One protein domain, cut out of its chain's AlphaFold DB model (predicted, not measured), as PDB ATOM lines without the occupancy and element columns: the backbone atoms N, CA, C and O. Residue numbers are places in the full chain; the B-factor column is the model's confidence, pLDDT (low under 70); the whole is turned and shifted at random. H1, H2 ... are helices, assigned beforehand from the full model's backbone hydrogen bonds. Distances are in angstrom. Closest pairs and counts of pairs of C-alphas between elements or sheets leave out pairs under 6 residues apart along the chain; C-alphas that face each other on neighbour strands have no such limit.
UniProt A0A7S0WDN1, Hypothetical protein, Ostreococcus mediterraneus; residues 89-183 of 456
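This is residues 89 to 183 of the 456 residues of the protein "Hypothetical protein" of Ostreococcus mediterraneus (UniProt A0A7S0WDN1). What is the main picture? Long helices H2 and H6 pack at a slant; H3 folds back on H2, H4 and H5 lie loosely beyond, and H1 sits opposite. What is it made of? It has 95 printed residues, six named helices in order H1 to H6, no named strand, class all helix. It is only just compact, close to loose: radius of gyration of the C-alphas 14.8 A, spans 42 by 33 by 25 A.

Which helices are longest? H2, residues 99 to 114, spans 22.4 A; H6, residues 162 to 177, spans 22.2 A, ending at C-alpha 177 (9.144, 31.069, 40.119). Where are the others? H1, residues 93 to 97, begins at C-alpha 93 (0.184, 34.800, 42.888); H3 is 117 to 125, H4 130 to 139, H5 146 to 157.

What touches H2? Its residues 100 to 107 alone touch H6, closest C-alphas Gly 100 and Asp 169, 4.8 A, a steep tilt of 39 degrees, opposite ways. Its residues 107 to 114 alone touch H3, closest C-alphas Ala 111 and Phe 121, 4.9 A. Where is H5? It is close but not clearly touching H6, closest C-alphas Leu 154 and Ala 164, 6.1 A, and H4, Ile 136 and Phe 153, 6.9 A. Are the backbones bonded? Every O i to N i+4 pair is within hydrogen-bond range in H2, H4, H5 and H6, 4 of 5 in H3, and 0 of 1 in H1, where 2 of 2 O i to N i+3 pairs are.

How large is it? The farthest C-alphas, Gly 91 and Glu 131, are 42.7 A apart. Any cut or low confidence? The printed part has no cut and no long link; residues 157 to 160 are under pLDDT 70.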
ATOM      1  N   PRO A  89      -0.141  34.567  35.639       84.88
ATOM      2  CA  PRO A  89      -0.664  33.236  35.362       84.88
ATOM      3  C   PRO A  89      -1.281  32.598  36.613       84.88
ATOM      4  O   PRO A  89      -0.771  32.752  37.726       84.88
ATOM      5  N   SER A  90      -2.345  31.815  36.426       79.00
ATOM      6  CA  SER A  90      -3.009  31.099  37.520       79.00
ATOM      7  C   SER A  90      -2.014  30.244  38.316       79.00
ATOM      8  O   SER A  90      -1.234  29.486  37.742       79.00
ATOM      9  N   GLY A  91      -2.047  30.369  39.646       76.19
ATOM     10  CA  GLY A  91      -1.159  29.636  40.555       76.19
ATOM     11  C   GLY A  91       0.203  30.291  40.811       76.19
ATOM     12  O   GLY A  91       1.004  29.710  41.530       76.19
ATOM     13  N   LYS A  92       0.473  31.489  40.271       80.75
ATOM     14  CA  LYS A  92       1.738  32.222  40.498       80.75
ATOM     15  C   LYS A  92       1.605  33.470  41.366       80.75
ATOM     16  O   LYS A  92       2.529  34.275  41.438       80.75
ATOM     17  N   ARG A  93       0.470  33.630  42.049       76.88
ATOM     18  CA  ARG A  93       0.184  34.800  42.888       76.88
ATOM     19  C   ARG A  93       1.180  34.959  44.040       76.88
ATOM     20  O   ARG A  93       1.567  36.077  44.343       76.88
ATOM     21  N   GLU A  94       1.671  33.857  44.604       78.38
ATOM     22  CA  GLU A  94       2.700  33.867  45.658       78.38
ATOM     23  C   GLU A  94       4.016  34.534  45.223       78.38
ATOM     24  O   GLU A  94       4.722  35.112  46.044       78.38
ATOM     25  N   ALA A  95       4.339  34.520  43.923       78.19
ATOM     26  CA  ALA A  95       5.526  35.196  43.411       78.19
ATOM     27  C   ALA A  95       5.396  36.725  43.488       78.19
ATOM     28  O   ALA A  95       6.400  37.427  43.556       78.19
ATOM     29  N   MET A  96       4.165  37.241  43.503       75.81
ATOM     30  CA  MET A  96       3.872  38.674  43.580       75.81
ATOM     31  C   MET A  96       4.038  39.244  44.989       75.81
ATOM     32  O   MET A  96       4.157  40.456  45.141       75.81
ATOM     33  N   GLU A  97       4.078  38.376  46.000       74.69
ATOM     34  CA  GLU A  97       4.391  38.734  47.386       74.69
ATOM     35  C   GLU A  97       5.909  38.765  47.636       74.69
ATOM     36  O   GLU A  97       6.365  39.226  48.684       74.69
ATOM     37  N   ASP A  98       6.717  38.317  46.667       79.69
ATOM     38  CA  ASP A  98       8.166  38.413  46.760       79.69
ATOM     39  C   ASP A  98       8.603  39.882  46.687       79.69
ATOM     40  O   ASP A  98       8.304  40.622  45.743       79.69
ATOM     41  N   SER A  99       9.363  40.305  47.699       73.62
ATOM     42  CA  SER A  99       9.855  41.680  47.801       73.62
ATOM     43  C   SER A  99      10.671  42.126  46.577       73.62
ATOM     44  O   SER A  99      10.706  43.319  46.281       73.62
ATOM     45  N   GLY A 100      11.309  41.195  45.853       75.75
ATOM     46  CA  GLY A 100      12.010  41.472  44.600       75.75
ATOM     47  C   GLY A 100      11.065  41.910  43.484       75.75
ATOM     48  O   GLY A 100      11.363  42.874  42.780       75.75
ATOM     49  N   VAL A 101       9.887  41.290  43.368       78.31
ATOM     50  CA  VAL A 101       8.871  41.680  42.377       78.31
ATOM     51  C   VAL A 101       8.289  43.046  42.703       78.31
ATOM     52  O   VAL A 101       8.227  43.905  41.824       78.31
ATOM     53  N   ALA A 102       7.905  43.278  43.959       76.75
ATOM     54  CA  ALA A 102       7.344  44.562  44.375       76.75
ATOM     55  C   ALA A 102       8.327  45.723  44.129       76.75
ATOM     56  O   ALA A 102       7.940  46.751  43.569       76.75
ATOM     57  N   ARG A 103       9.617  45.546  44.459       78.12
ATOM     58  CA  ARG A 103      10.665  46.541  44.164       78.12
ATOM     59  C   ARG A 103      10.868  46.751  42.666       78.12
ATOM     60  O   ARG A 103      10.914  47.896  42.219       78.12
ATOM     61  N   ALA A 104      10.966  45.667  41.896       80.62
ATOM     62  CA  ALA A 104      11.147  45.718  40.449       80.62
ATOM     63  C   ALA A 104      10.005  46.479  39.759       80.62
ATOM     64  O   ALA A 104      10.239  47.391  38.963       80.62
ATOM     65  N   LEU A 105       8.762  46.145  40.108       81.31
ATOM     66  CA  LEU A 105       7.583  46.827  39.594       81.31
ATOM     67  C   LEU A 105       7.544  48.284  40.045       81.31
ATOM     68  O   LEU A 105       7.290  49.154  39.219       81.31
ATOM     69  N   GLY A 106       7.857  48.582  41.307       79.88
ATOM     70  CA  GLY A 106       7.889  49.962  41.784       79.88
ATOM     71  C   GLY A 106       8.923  50.834  41.085       79.88
ATOM     72  O   GLY A 106       8.619  51.977  40.762       79.88
ATOM     73  N   LEU A 107      10.102  50.296  40.770       78.19
ATOM     74  CA  LEU A 107      11.116  50.989  39.968       78.19
ATOM     75  C   LEU A 107      10.659  51.226  38.520       78.19
ATOM     76  O   LEU A 107      10.874  52.303  37.969       78.19
ATOM     77  N   LEU A 108      10.015  50.237  37.897       80.00
ATOM     78  CA  LEU A 108       9.480  50.374  36.538       80.00
ATOM     79  C   LEU A 108       8.341  51.397  36.475       80.00
ATOM     80  O   LEU A 108       8.296  52.239  35.578       80.00
ATOM     81  N   PHE A 109       7.422  51.337  37.432       79.06
ATOM     82  CA  PHE A 109       6.243  52.190  37.458       79.06
ATOM     83  C   PHE A 109       6.536  53.603  37.958       79.06
ATOM     84  O   PHE A 109       5.896  54.544  37.489       79.06
ATOM     85  N   SER A 110       7.546  53.797  38.808       78.19
ATOM     86  CA  SER A 110       8.033  55.140  39.136       78.19
ATOM     87  C   SER A 110       8.629  55.844  37.913       78.19
ATOM     88  O   SER A 110       8.361  57.030  37.709       78.19
ATOM     89  N   ALA A 111       9.335  55.106  37.047       76.38
ATOM     90  CA  ALA A 111       9.826  55.604  35.760       76.38
ATOM     91  C   ALA A 111       8.703  55.996  34.806       76.38
ATOM     92  O   ALA A 111       8.781  57.048  34.173       76.38
ATOM     93  N   LEU A 112       7.627  55.212  34.750       72.06
ATOM     94  CA  LEU A 112       6.449  55.561  33.955       72.06
ATOM     95  C   LEU A 112       5.701  56.782  34.518       72.06
ATOM     96  O   LEU A 112       5.222  57.613  33.753       72.06
ATOM     97  N   ALA A 113       5.639  56.938  35.844       72.94
ATOM     98  CA  ALA A 113       4.963  58.068  36.481       72.94
ATOM     99  C   ALA A 113       5.707  59.412  36.313       72.94
ATOM    100  O   ALA A 113       5.075  60.471  36.356       72.94
ATOM    101  N   ARG A 114       7.034  59.398  36.099       75.94
ATOM    102  CA  ARG A 114       7.854  60.618  35.953       75.94
ATOM    103  C   ARG A 114       7.457  61.484  34.747       75.94
ATOM    104  O   ARG A 114       7.571  62.703  34.842       75.94
ATOM    105  N   GLY A 115       6.960  60.881  33.663       72.31
ATOM    106  CA  GLY A 115       6.621  61.586  32.418       72.31
ATOM    107  C   GLY A 115       7.798  61.793  31.468       72.31
ATOM    108  O   GLY A 115       8.913  61.362  31.749       72.31
ATOM    109  N   GLY A 116       7.555  62.447  30.325       71.38
ATOM    110  CA  GLY A 116       8.595  62.743  29.324       71.38
ATOM    111  C   GLY A 116       8.896  61.595  28.348       71.38
ATOM    112  O   GLY A 116       9.965  61.554  27.728       71.38
ATOM    113  N   GLY A 117       7.974  60.635  28.229       73.56
ATOM    114  CA  GLY A 117       8.073  59.491  27.322       73.56
ATOM    115  C   GLY A 117       9.355  58.667  27.503       73.56
ATOM    116  O   GLY A 117       9.867  58.482  28.606       73.56
ATOM    117  N   ALA A 118       9.915  58.180  26.391       71.88
ATOM    118  CA  ALA A 118      11.121  57.346  26.399       71.88
ATOM    119  C   ALA A 118      12.378  58.062  26.932       71.88
ATOM    120  O   ALA A 118      13.357  57.401  27.278       71.88
ATOM    121  N   GLN A 119      12.399  59.398  26.966       71.69
ATOM    122  CA  GLN A 119      13.509  60.152  27.545       71.69
ATOM    123  C   GLN A 119      13.415  60.174  29.071       71.69
ATOM    124  O   GLN A 119      14.327  59.680  29.724       71.69
ATOM    125  N   GLY A 120      12.290  60.614  29.637       72.44
ATOM    126  CA  GLY A 120      12.127  60.640  31.095       72.44
ATOM    127  C   GLY A 120      12.171  59.251  31.745       72.44
ATOM    128  O   GLY A 120      12.698  59.108  32.848       72.44
ATOM    129  N   PHE A 121      11.732  58.206  31.033       76.75
ATOM    130  CA  PHE A 121      11.914  56.813  31.457       76.75
ATOM    131  C   PHE A 121      13.396  56.435  31.618       76.75
ATOM    132  O   PHE A 121      13.767  55.750  32.572       76.75
ATOM    133  N   ARG A 122      14.258  56.881  30.693       75.19
ATOM    134  CA  ARG A 122      15.703  56.621  30.766       75.19
ATOM    135  C   ARG A 122      16.341  57.371  31.923       75.19
ATOM    136  O   ARG A 122      17.074  56.751  32.689       75.19
ATOM    137  N   ASP A 123      15.998  58.644  32.079       77.25
ATOM    138  CA  ASP A 123      16.520  59.486  33.154       77.25
ATOM    139  C   ASP A 123      16.158  58.920  34.533       77.25
ATOM    140  O   ASP A 123      17.008  58.863  35.422       77.25
ATOM    141  N   GLU A 124      14.916  58.449  34.724       77.69
ATOM    142  CA  GLU A 124      14.506  57.865  36.008       77.69
ATOM    143  C   GLU A 124      15.287  56.596  36.330       77.69
ATOM    144  O   GLU A 124      15.683  56.405  37.480       77.69
ATOM    145  N   LEU A 125      15.513  55.743  35.329       75.75
ATOM    146  CA  LEU A 125      16.222  54.475  35.486       75.75
ATOM    147  C   LEU A 125      17.751  54.622  35.521       75.75
ATOM    148  O   LEU A 125      18.445  53.641  35.805       75.75
ATOM    149  N   GLY A 126      18.280  55.821  35.264       73.81
ATOM    150  CA  GLY A 126      19.717  56.063  35.145       73.81
ATOM    151  C   GLY A 126      20.324  55.382  33.917       73.81
ATOM    152  O   GLY A 126      21.457  54.914  33.970       73.81
ATOM    153  N   LEU A 127      19.551  55.258  32.833       75.69
ATOM    154  CA  LEU A 127      20.040  54.725  31.563       75.69
ATOM    155  C   LEU A 127      20.854  55.785  30.808       75.69
ATOM    156  O   LEU A 127      20.504  56.962  30.859       75.69
ATOM    157  N   PRO A 128      21.886  55.383  30.044       73.44
ATOM    158  CA  PRO A 128      22.656  56.317  29.234       73.44
ATOM    159  C   PRO A 128      21.810  56.992  28.148       73.44
ATOM    160  O   PRO A 128      20.813  56.440  27.664       73.44
ATOM    161  N   ASP A 129      22.277  58.149  27.686       75.69
ATOM    162  CA  ASP A 129      21.666  58.869  26.571       75.69
ATOM    163  C   ASP A 129      21.665  58.055  25.270       75.69
ATOM    164  O   ASP A 129      22.373  57.059  25.097       75.69
ATOM    165  N   GLU A 130      20.850  58.486  24.306       76.06
ATOM    166  CA  GLU A 130      20.590  57.714  23.085       76.06
ATOM    167  C   GLU A 130      21.852  57.479  22.249       76.06
ATOM    168  O   GLU A 130      22.009  56.429  21.624       76.06
ATOM    169  N   GLU A 131      22.757  58.453  22.251       78.00
ATOM    170  CA  GLU A 131      24.048  58.381  21.571       78.00
ATOM    171  C   GLU A 131      24.948  57.333  22.222       78.00
ATOM    172  O   GLU A 131      25.442  56.432  21.544       78.00
ATOM    173  N   ARG A 132      25.043  57.354  23.554       77.31
ATOM    174  CA  ARG A 132      25.807  56.366  24.316       77.31
ATOM    175  C   ARG A 132      25.225  54.960  24.177       77.31
ATOM    176  O   ARG A 132      25.970  53.998  24.023       77.31
ATOM    177  N   ILE A 133      23.898  54.812  24.140       77.00
ATOM    178  CA  ILE A 133      23.248  53.522  23.846       77.00
ATOM    179  C   ILE A 133      23.616  53.031  22.440       77.00
ATOM    180  O   ILE A 133      23.823  51.831  22.246       77.00
ATOM    181  N   LYS A 134      23.688  53.921  21.440       81.50
ATOM    182  CA  LYS A 134      24.107  53.559  20.075       81.50
ATOM    183  C   LYS A 134      25.565  53.094  20.039       81.50
ATOM    184  O   LYS A 134      25.841  52.110  19.354       81.50
ATOM    185  N   GLU A 135      26.455  53.736  20.794       80.75
ATOM    186  CA  GLU A 135      27.852  53.307  20.972       80.75
ATOM    187  C   GLU A 135      27.933  51.923  21.624       80.75
ATOM    188  O   GLU A 135      28.453  50.992  21.015       80.75
ATOM    189  N   ILE A 136      27.288  51.729  22.778       79.06
ATOM    190  CA  ILE A 136      27.267  50.439  23.481       79.06
ATOM    191  C   ILE A 136      26.693  49.335  22.579       79.06
ATOM    192  O   ILE A 136      27.223  48.228  22.496       79.06
ATOM    193  N   ARG A 137      25.617  49.615  21.828       80.25
ATOM    194  CA  ARG A 137      25.042  48.657  20.866       80.25
ATOM    195  C   ARG A 137      25.999  48.311  19.726       80.25
ATOM    196  O   ARG A 137      25.893  47.205  19.190       80.25
ATOM    197  N   LYS A 138      26.871  49.238  19.327       84.62
ATOM    198  CA  LYS A 138      27.910  49.023  18.315       84.62
ATOM    199  C   LYS A 138      29.037  48.153  18.872       84.62
ATOM    200  O   LYS A 138      29.465  47.243  18.168       84.62
ATOM    201  N   ASP A 139      29.428  48.359  20.122       79.75
ATOM    202  CA  ASP A 139      30.464  47.561  20.792       79.75
ATOM    203  C   ASP A 139      29.985  46.130  21.078       79.75
ATOM    204  O   ASP A 139      30.721  45.159  20.924       79.75
ATOM    205  N   LEU A 140      28.692  45.966  21.375       79.69
ATOM    206  CA  LEU A 140      28.044  44.664  21.572       79.69
ATOM    207  C   LEU A 140      27.677  43.946  20.260       79.69
ATOM    208  O   LEU A 140      27.065  42.869  20.286       79.69
ATOM    209  N   LYS A 141      28.001  44.526  19.097       72.44
ATOM    210  CA  LYS A 141      27.613  44.031  17.767       72.44
ATOM    211  C   LYS A 141      28.473  42.820  17.375       72.44
ATOM    212  O   LYS A 141      29.376  42.902  16.558       72.44
ATOM    213  N   GLY A 142      28.181  41.678  17.990       73.56
ATOM    214  CA  GLY A 142      28.925  40.424  17.819       73.56
ATOM    215  C   GLY A 142      28.689  39.415  18.944       73.56
ATOM    216  O   GLY A 142      28.903  38.218  18.758       73.56
ATOM    217  N   VAL A 143      28.170  39.872  20.089       80.25
ATOM    218  CA  VAL A 143      27.797  39.005  21.210       80.25
ATOM    219  C   VAL A 143      26.486  38.287  20.878       80.25
ATOM    220  O   VAL A 143      25.416  38.898  20.847       80.25
ATOM    221  N   LYS A 144      26.577  36.983  20.587       77.81
ATOM    222  CA  LYS A 144      25.418  36.133  20.251       77.81
ATOM    223  C   LYS A 144      24.633  35.671  21.478       77.81
ATOM    224  O   LYS A 144      23.444  35.404  21.358       77.81
ATOM    225  N   ASP A 145      25.298  35.564  22.626       82.06
ATOM    226  CA  ASP A 145      24.688  35.119  23.878       82.06
ATOM    227  C   ASP A 145      23.879  36.266  24.525       82.06
ATOM    228  O   ASP A 145      24.468  37.301  24.863       82.06
ATOM    229  N   PRO A 146      22.551  36.112  24.704       73.00
ATOM    230  CA  PRO A 146      21.696  37.135  25.297       73.00
ATOM    231  C   PRO A 146      22.102  37.535  26.719       73.00
ATOM    232  O   PRO A 146      22.018  38.721  27.039       73.00
ATOM    233  N   LYS A 147      22.569  36.587  27.554       76.19
ATOM    234  CA  LYS A 147      22.979  36.883  28.940       76.19
ATOM    235  C   LYS A 147      24.225  37.762  28.946       76.19
ATOM    236  O   LYS A 147      24.164  38.895  29.406       76.19
ATOM    237  N   LYS A 148      25.297  37.318  28.280       79.31
ATOM    238  CA  LYS A 148      26.551  38.090  28.171       79.31
ATOM    239  C   LYS A 148      26.351  39.467  27.545       79.31
ATOM    240  O   LYS A 148      27.012  40.423  27.932       79.31
ATOM    241  N   ARG A 149      25.446  39.582  26.568       78.56
ATOM    242  CA  ARG A 149      25.139  40.862  25.921       78.56
ATOM    243  C   ARG A 149      24.463  41.841  26.876       78.56
ATOM    244  O   ARG A 149      24.744  43.034  26.813       78.56
ATOM    245  N   ARG A 150      23.558  41.349  27.719       74.44
ATOM    246  CA  ARG A 150      22.884  42.152  28.735       74.44
ATOM    247  C   ARG A 150      23.841  42.521  29.865       74.44
ATOM    248  O   ARG A 150      23.864  43.680  30.243       74.44
ATOM    249  N   ASP A 151      24.656  41.588  30.340       77.19
ATOM    250  CA  ASP A 151      25.596  41.841  31.438       77.19
ATOM    251  C   ASP A 151      26.637  42.897  31.026       77.19
ATOM    252  O   ASP A 151      26.840  43.879  31.733       77.19
ATOM    253  N   ALA A 152      27.171  42.800  29.804       77.62
ATOM    254  CA  ALA A 152      28.054  43.821  29.240       77.62
ATOM    255  C   ALA A 152      27.344  45.170  28.985       77.62
ATOM    256  O   ALA A 152      27.971  46.225  29.059       77.62
ATOM    257  N   PHE A 153      26.034  45.165  28.703       77.94
ATOM    258  CA  PHE A 153      25.242  46.399  28.640       77.94
ATOM    259  C   PHE A 153      25.092  47.041  30.025       77.94
ATOM    260  O   PHE A 153      25.209  48.257  30.130       77.94
ATOM    261  N   LEU A 154      24.856  46.249  31.074       74.00
ATOM    262  CA  LEU A 154      24.732  46.733  32.451       74.00
ATOM    263  C   LEU A 154      26.056  47.288  32.982       74.00
ATOM    264  O   LEU A 154      26.063  48.363  33.574       74.00
ATOM    265  N   GLU A 155      27.175  46.616  32.708       75.12
ATOM    266  CA  GLU A 155      28.513  47.125  33.039       75.12
ATOM    267  C   GLU A 155      28.800  48.454  32.328       75.12
ATOM    268  O   GLU A 155      29.277  49.404  32.946       75.12
ATOM    269  N   ALA A 156      28.451  48.559  31.042       72.06
ATOM    270  CA  ALA A 156      28.643  49.782  30.267       72.06
ATOM    271  C   ALA A 156      27.671  50.919  30.647       72.06
ATOM    272  O   ALA A 156      27.984  52.090  30.423       72.06
ATOM    273  N   ALA A 157      26.499  50.580  31.194       66.00
ATOM    274  CA  ALA A 157      25.490  51.523  31.678       66.00
ATOM    275  C   ALA A 157      25.739  51.996  33.124       66.00
ATOM    276  O   ALA A 157      25.121  52.970  33.547       66.00
ATOM    277  N   GLY A 158      26.656  51.354  33.854       65.62
ATOM    278  CA  GLY A 158      26.999  51.672  35.240       65.62
ATOM    279  C   GLY A 158      26.324  50.737  36.249       65.62
ATOM    280  O   GLY A 158      25.105  50.543  36.245       65.62
ATOM    281  N   THR A 159      27.135  50.181  37.151       55.06
ATOM    282  CA  THR A 159      26.756  49.197  38.181       55.06
ATOM    283  C   THR A 159      25.811  49.740  39.258       55.06
ATOM    284  O   THR A 159      25.107  48.949  39.879       55.06
ATOM    285  N   ASP A 160      25.745  51.063  39.435       59.25
ATOM    286  CA  ASP A 160      24.840  51.742  40.380       59.25
ATOM    287  C   ASP A 160      23.482  52.125  39.755       59.25
ATOM    288  O   ASP A 160      22.658  52.793  40.383       59.25
ATOM    289  N   SER A 161      23.222  51.733  38.500       70.00
ATOM    290  CA  SER A 161      21.959  52.049  37.827       70.00
ATOM    291  C   SER A 161      20.782  51.268  38.429       70.00
ATOM    292  O   SER A 161      20.878  50.074  38.730       70.00
ATOM    293  N   LYS A 162      19.609  51.912  38.525       76.50
ATOM    294  CA  LYS A 162      18.360  51.250  38.954       76.50
ATOM    295  C   LYS A 162      18.003  50.057  38.053       76.50
ATOM    296  O   LYS A 162      17.334  49.129  38.496       76.50
ATOM    297  N   VAL A 163      18.488  50.048  36.807       73.56
ATOM    298  CA  VAL A 163      18.347  48.931  35.856       73.56
ATOM    299  C   VAL A 163      19.153  47.701  36.268       73.56
ATOM    300  O   VAL A 163      18.663  46.582  36.105       73.56
ATOM    301  N   ALA A 164      20.356  47.877  36.818       74.38
ATOM    302  CA  ALA A 164      21.144  46.762  37.339       74.38
ATOM    303  C   ALA A 164      20.427  46.102  38.527       74.38
ATOM    304  O   ALA A 164      20.291  44.879  38.571       74.38
ATOM    305  N   GLN A 165      19.872  46.917  39.430       75.69
ATOM    306  CA  GLN A 165      19.064  46.432  40.550       75.69
ATOM    307  C   GLN A 165      17.787  45.723  40.077       75.69
ATOM    308  O   GLN A 165      17.521  44.602  40.505       75.69
ATOM    309  N   LEU A 166      17.053  46.324  39.133       79.56
ATOM    310  CA  LEU A 166      15.866  45.731  38.514       79.56
ATOM    311  C   LEU A 166      16.173  44.371  37.875       79.56
ATOM    312  O   LEU A 166      15.412  43.420  38.036       79.56
ATOM    313  N   THR A 167      17.289  44.273  37.154       77.50
ATOM    314  CA  THR A 167      17.681  43.036  36.473       77.50
ATOM    315  C   THR A 167      17.979  41.928  37.479       77.50
ATOM    316  O   THR A 167      17.501  40.810  37.307       77.50
ATOM    317  N   LYS A 168      18.698  42.247  38.560       79.19
ATOM    318  CA  LYS A 168      19.015  41.299  39.632       79.19
ATOM    319  C   LYS A 168      17.766  40.824  40.380       79.19
ATOM    320  O   LYS A 168      17.626  39.629  40.631       79.19
ATOM    321  N   ASP A 169      16.863  41.746  40.716       78.81
ATOM    322  CA  ASP A 169      15.604  41.420  41.393       78.81
ATOM    323  C   ASP A 169      14.722  40.520  40.498       78.81
ATOM    324  O   ASP A 169      14.205  39.506  40.965       78.81
ATOM    325  N   LEU A 170      14.611  40.816  39.195       75.31
ATOM    326  CA  LEU A 170      13.834  39.999  38.253       75.31
ATOM    327  C   LEU A 170      14.461  38.626  37.967       75.31
ATOM    328  O   LEU A 170      13.727  37.659  37.780       75.31
ATOM    329  N   GLU A 171      15.790  38.514  37.947       78.94
ATOM    330  CA  GLU A 171      16.479  37.226  37.797       78.94
ATOM    331  C   GLU A 171      16.215  36.289  38.964       78.94
ATOM    332  O   GLU A 171      15.828  35.144  38.737       78.94
ATOM    333  N   GLY A 172      16.367  36.778  40.199       75.50
ATOM    334  CA  GLY A 172      16.108  35.967  41.388       75.50
ATOM    335  C   GLY A 172      14.669  35.450  41.418       75.50
ATOM    336  O   GLY A 172      14.415  34.295  41.759       75.50
ATOM    337  N   VAL A 173      13.723  36.278  40.977       76.25
ATOM    338  CA  VAL A 173      12.315  35.897  40.841       76.25
ATOM    339  C   VAL A 173      12.115  34.875  39.720       76.25
ATOM    340  O   VAL A 173      11.418  33.880  39.919       76.25
ATOM    341  N   GLN A 174      12.717  35.088  38.548       77.31
ATOM    342  CA  GLN A 174      12.583  34.179  37.411       77.31
ATOM    343  C   GLN A 174      13.206  32.806  37.700       77.31
ATOM    344  O   GLN A 174      12.653  31.790  37.282       77.31
ATOM    345  N   GLU A 175      14.322  32.750  38.428       79.75
ATOM    346  CA  GLU A 175      14.942  31.496  38.870       79.75
ATOM    347  C   GLU A 175      14.061  30.750  39.878       79.75
ATOM    348  O   GLU A 175      13.931  29.529  39.798       79.75
ATOM    349  N   LYS A 176      13.410  31.480  40.790       79.88
ATOM    350  CA  LYS A 176      12.579  30.909  41.858       79.88
ATOM    351  C   LYS A 176      11.187  30.471  41.385       79.88
ATOM    352  O   LYS A 176      10.694  29.439  41.827       79.88
ATOM    353  N   TYR A 177      10.562  31.227  40.484       77.25
ATOM    354  CA  TYR A 177       9.144  31.069  40.119       77.25
ATOM    355  C   TYR A 177       8.898  30.844  38.611       77.25
ATOM    356  O   TYR A 177       7.759  30.632  38.162       77.25
ATOM    357  N   GLY A 178       9.950  30.869  37.789       80.00
ATOM    358  CA  GLY A 178       9.850  30.791  36.333       80.00
ATOM    359  C   GLY A 178       9.186  32.032  35.730       80.00
ATOM    360  O   GLY A 178       9.294  33.137  36.255       80.00
ATOM    361  N   ASN A 179       8.467  31.873  34.613       79.31
ATOM    362  CA  ASN A 179       7.747  33.001  34.015       79.31
ATOM    363  C   ASN A 179       6.509  33.375  34.850       79.31
ATOM    364  O   ASN A 179       5.531  32.624  34.849       79.31
ATOM    365  N   ILE A 180       6.561  34.499  35.562       80.06
ATOM    366  CA  ILE A 180       5.489  34.988  36.446       80.06
ATOM    367  C   ILE A 180       4.553  36.001  35.778       80.06
ATOM    368  O   ILE A 180       3.552  36.376  36.378       80.06
ATOM    369  N   PHE A 181       4.845  36.409  34.537       82.56
ATOM    370  CA  PHE A 181       4.048  37.381  33.794       82.56
ATOM    371  C   PHE A 181       3.525  36.810  32.473       82.56
ATOM    372  O   PHE A 181       4.201  36.071  31.755       82.56
ATOM    373  N   GLN A 182       2.311  37.213  32.127       85.31
ATOM    374  CA  GLN A 182       1.688  37.012  30.827       85.31
ATOM    375  C   GLN A 182       1.018  38.311  30.377       85.31
ATOM    376  O   GLN A 182       0.689  39.164  31.196       85.31
ATOM    377  N   ILE A 183       0.818  38.472  29.070       85.19
ATOM    378  CA  ILE A 183       0.160  39.657  28.513       85.19
ATOM    379  C   ILE A 183      -1.264  39.269  28.099       85.19
ATOM    380  O   ILE A 183      -1.417  38.461  27.179       85.19
TER     381      ILE A 183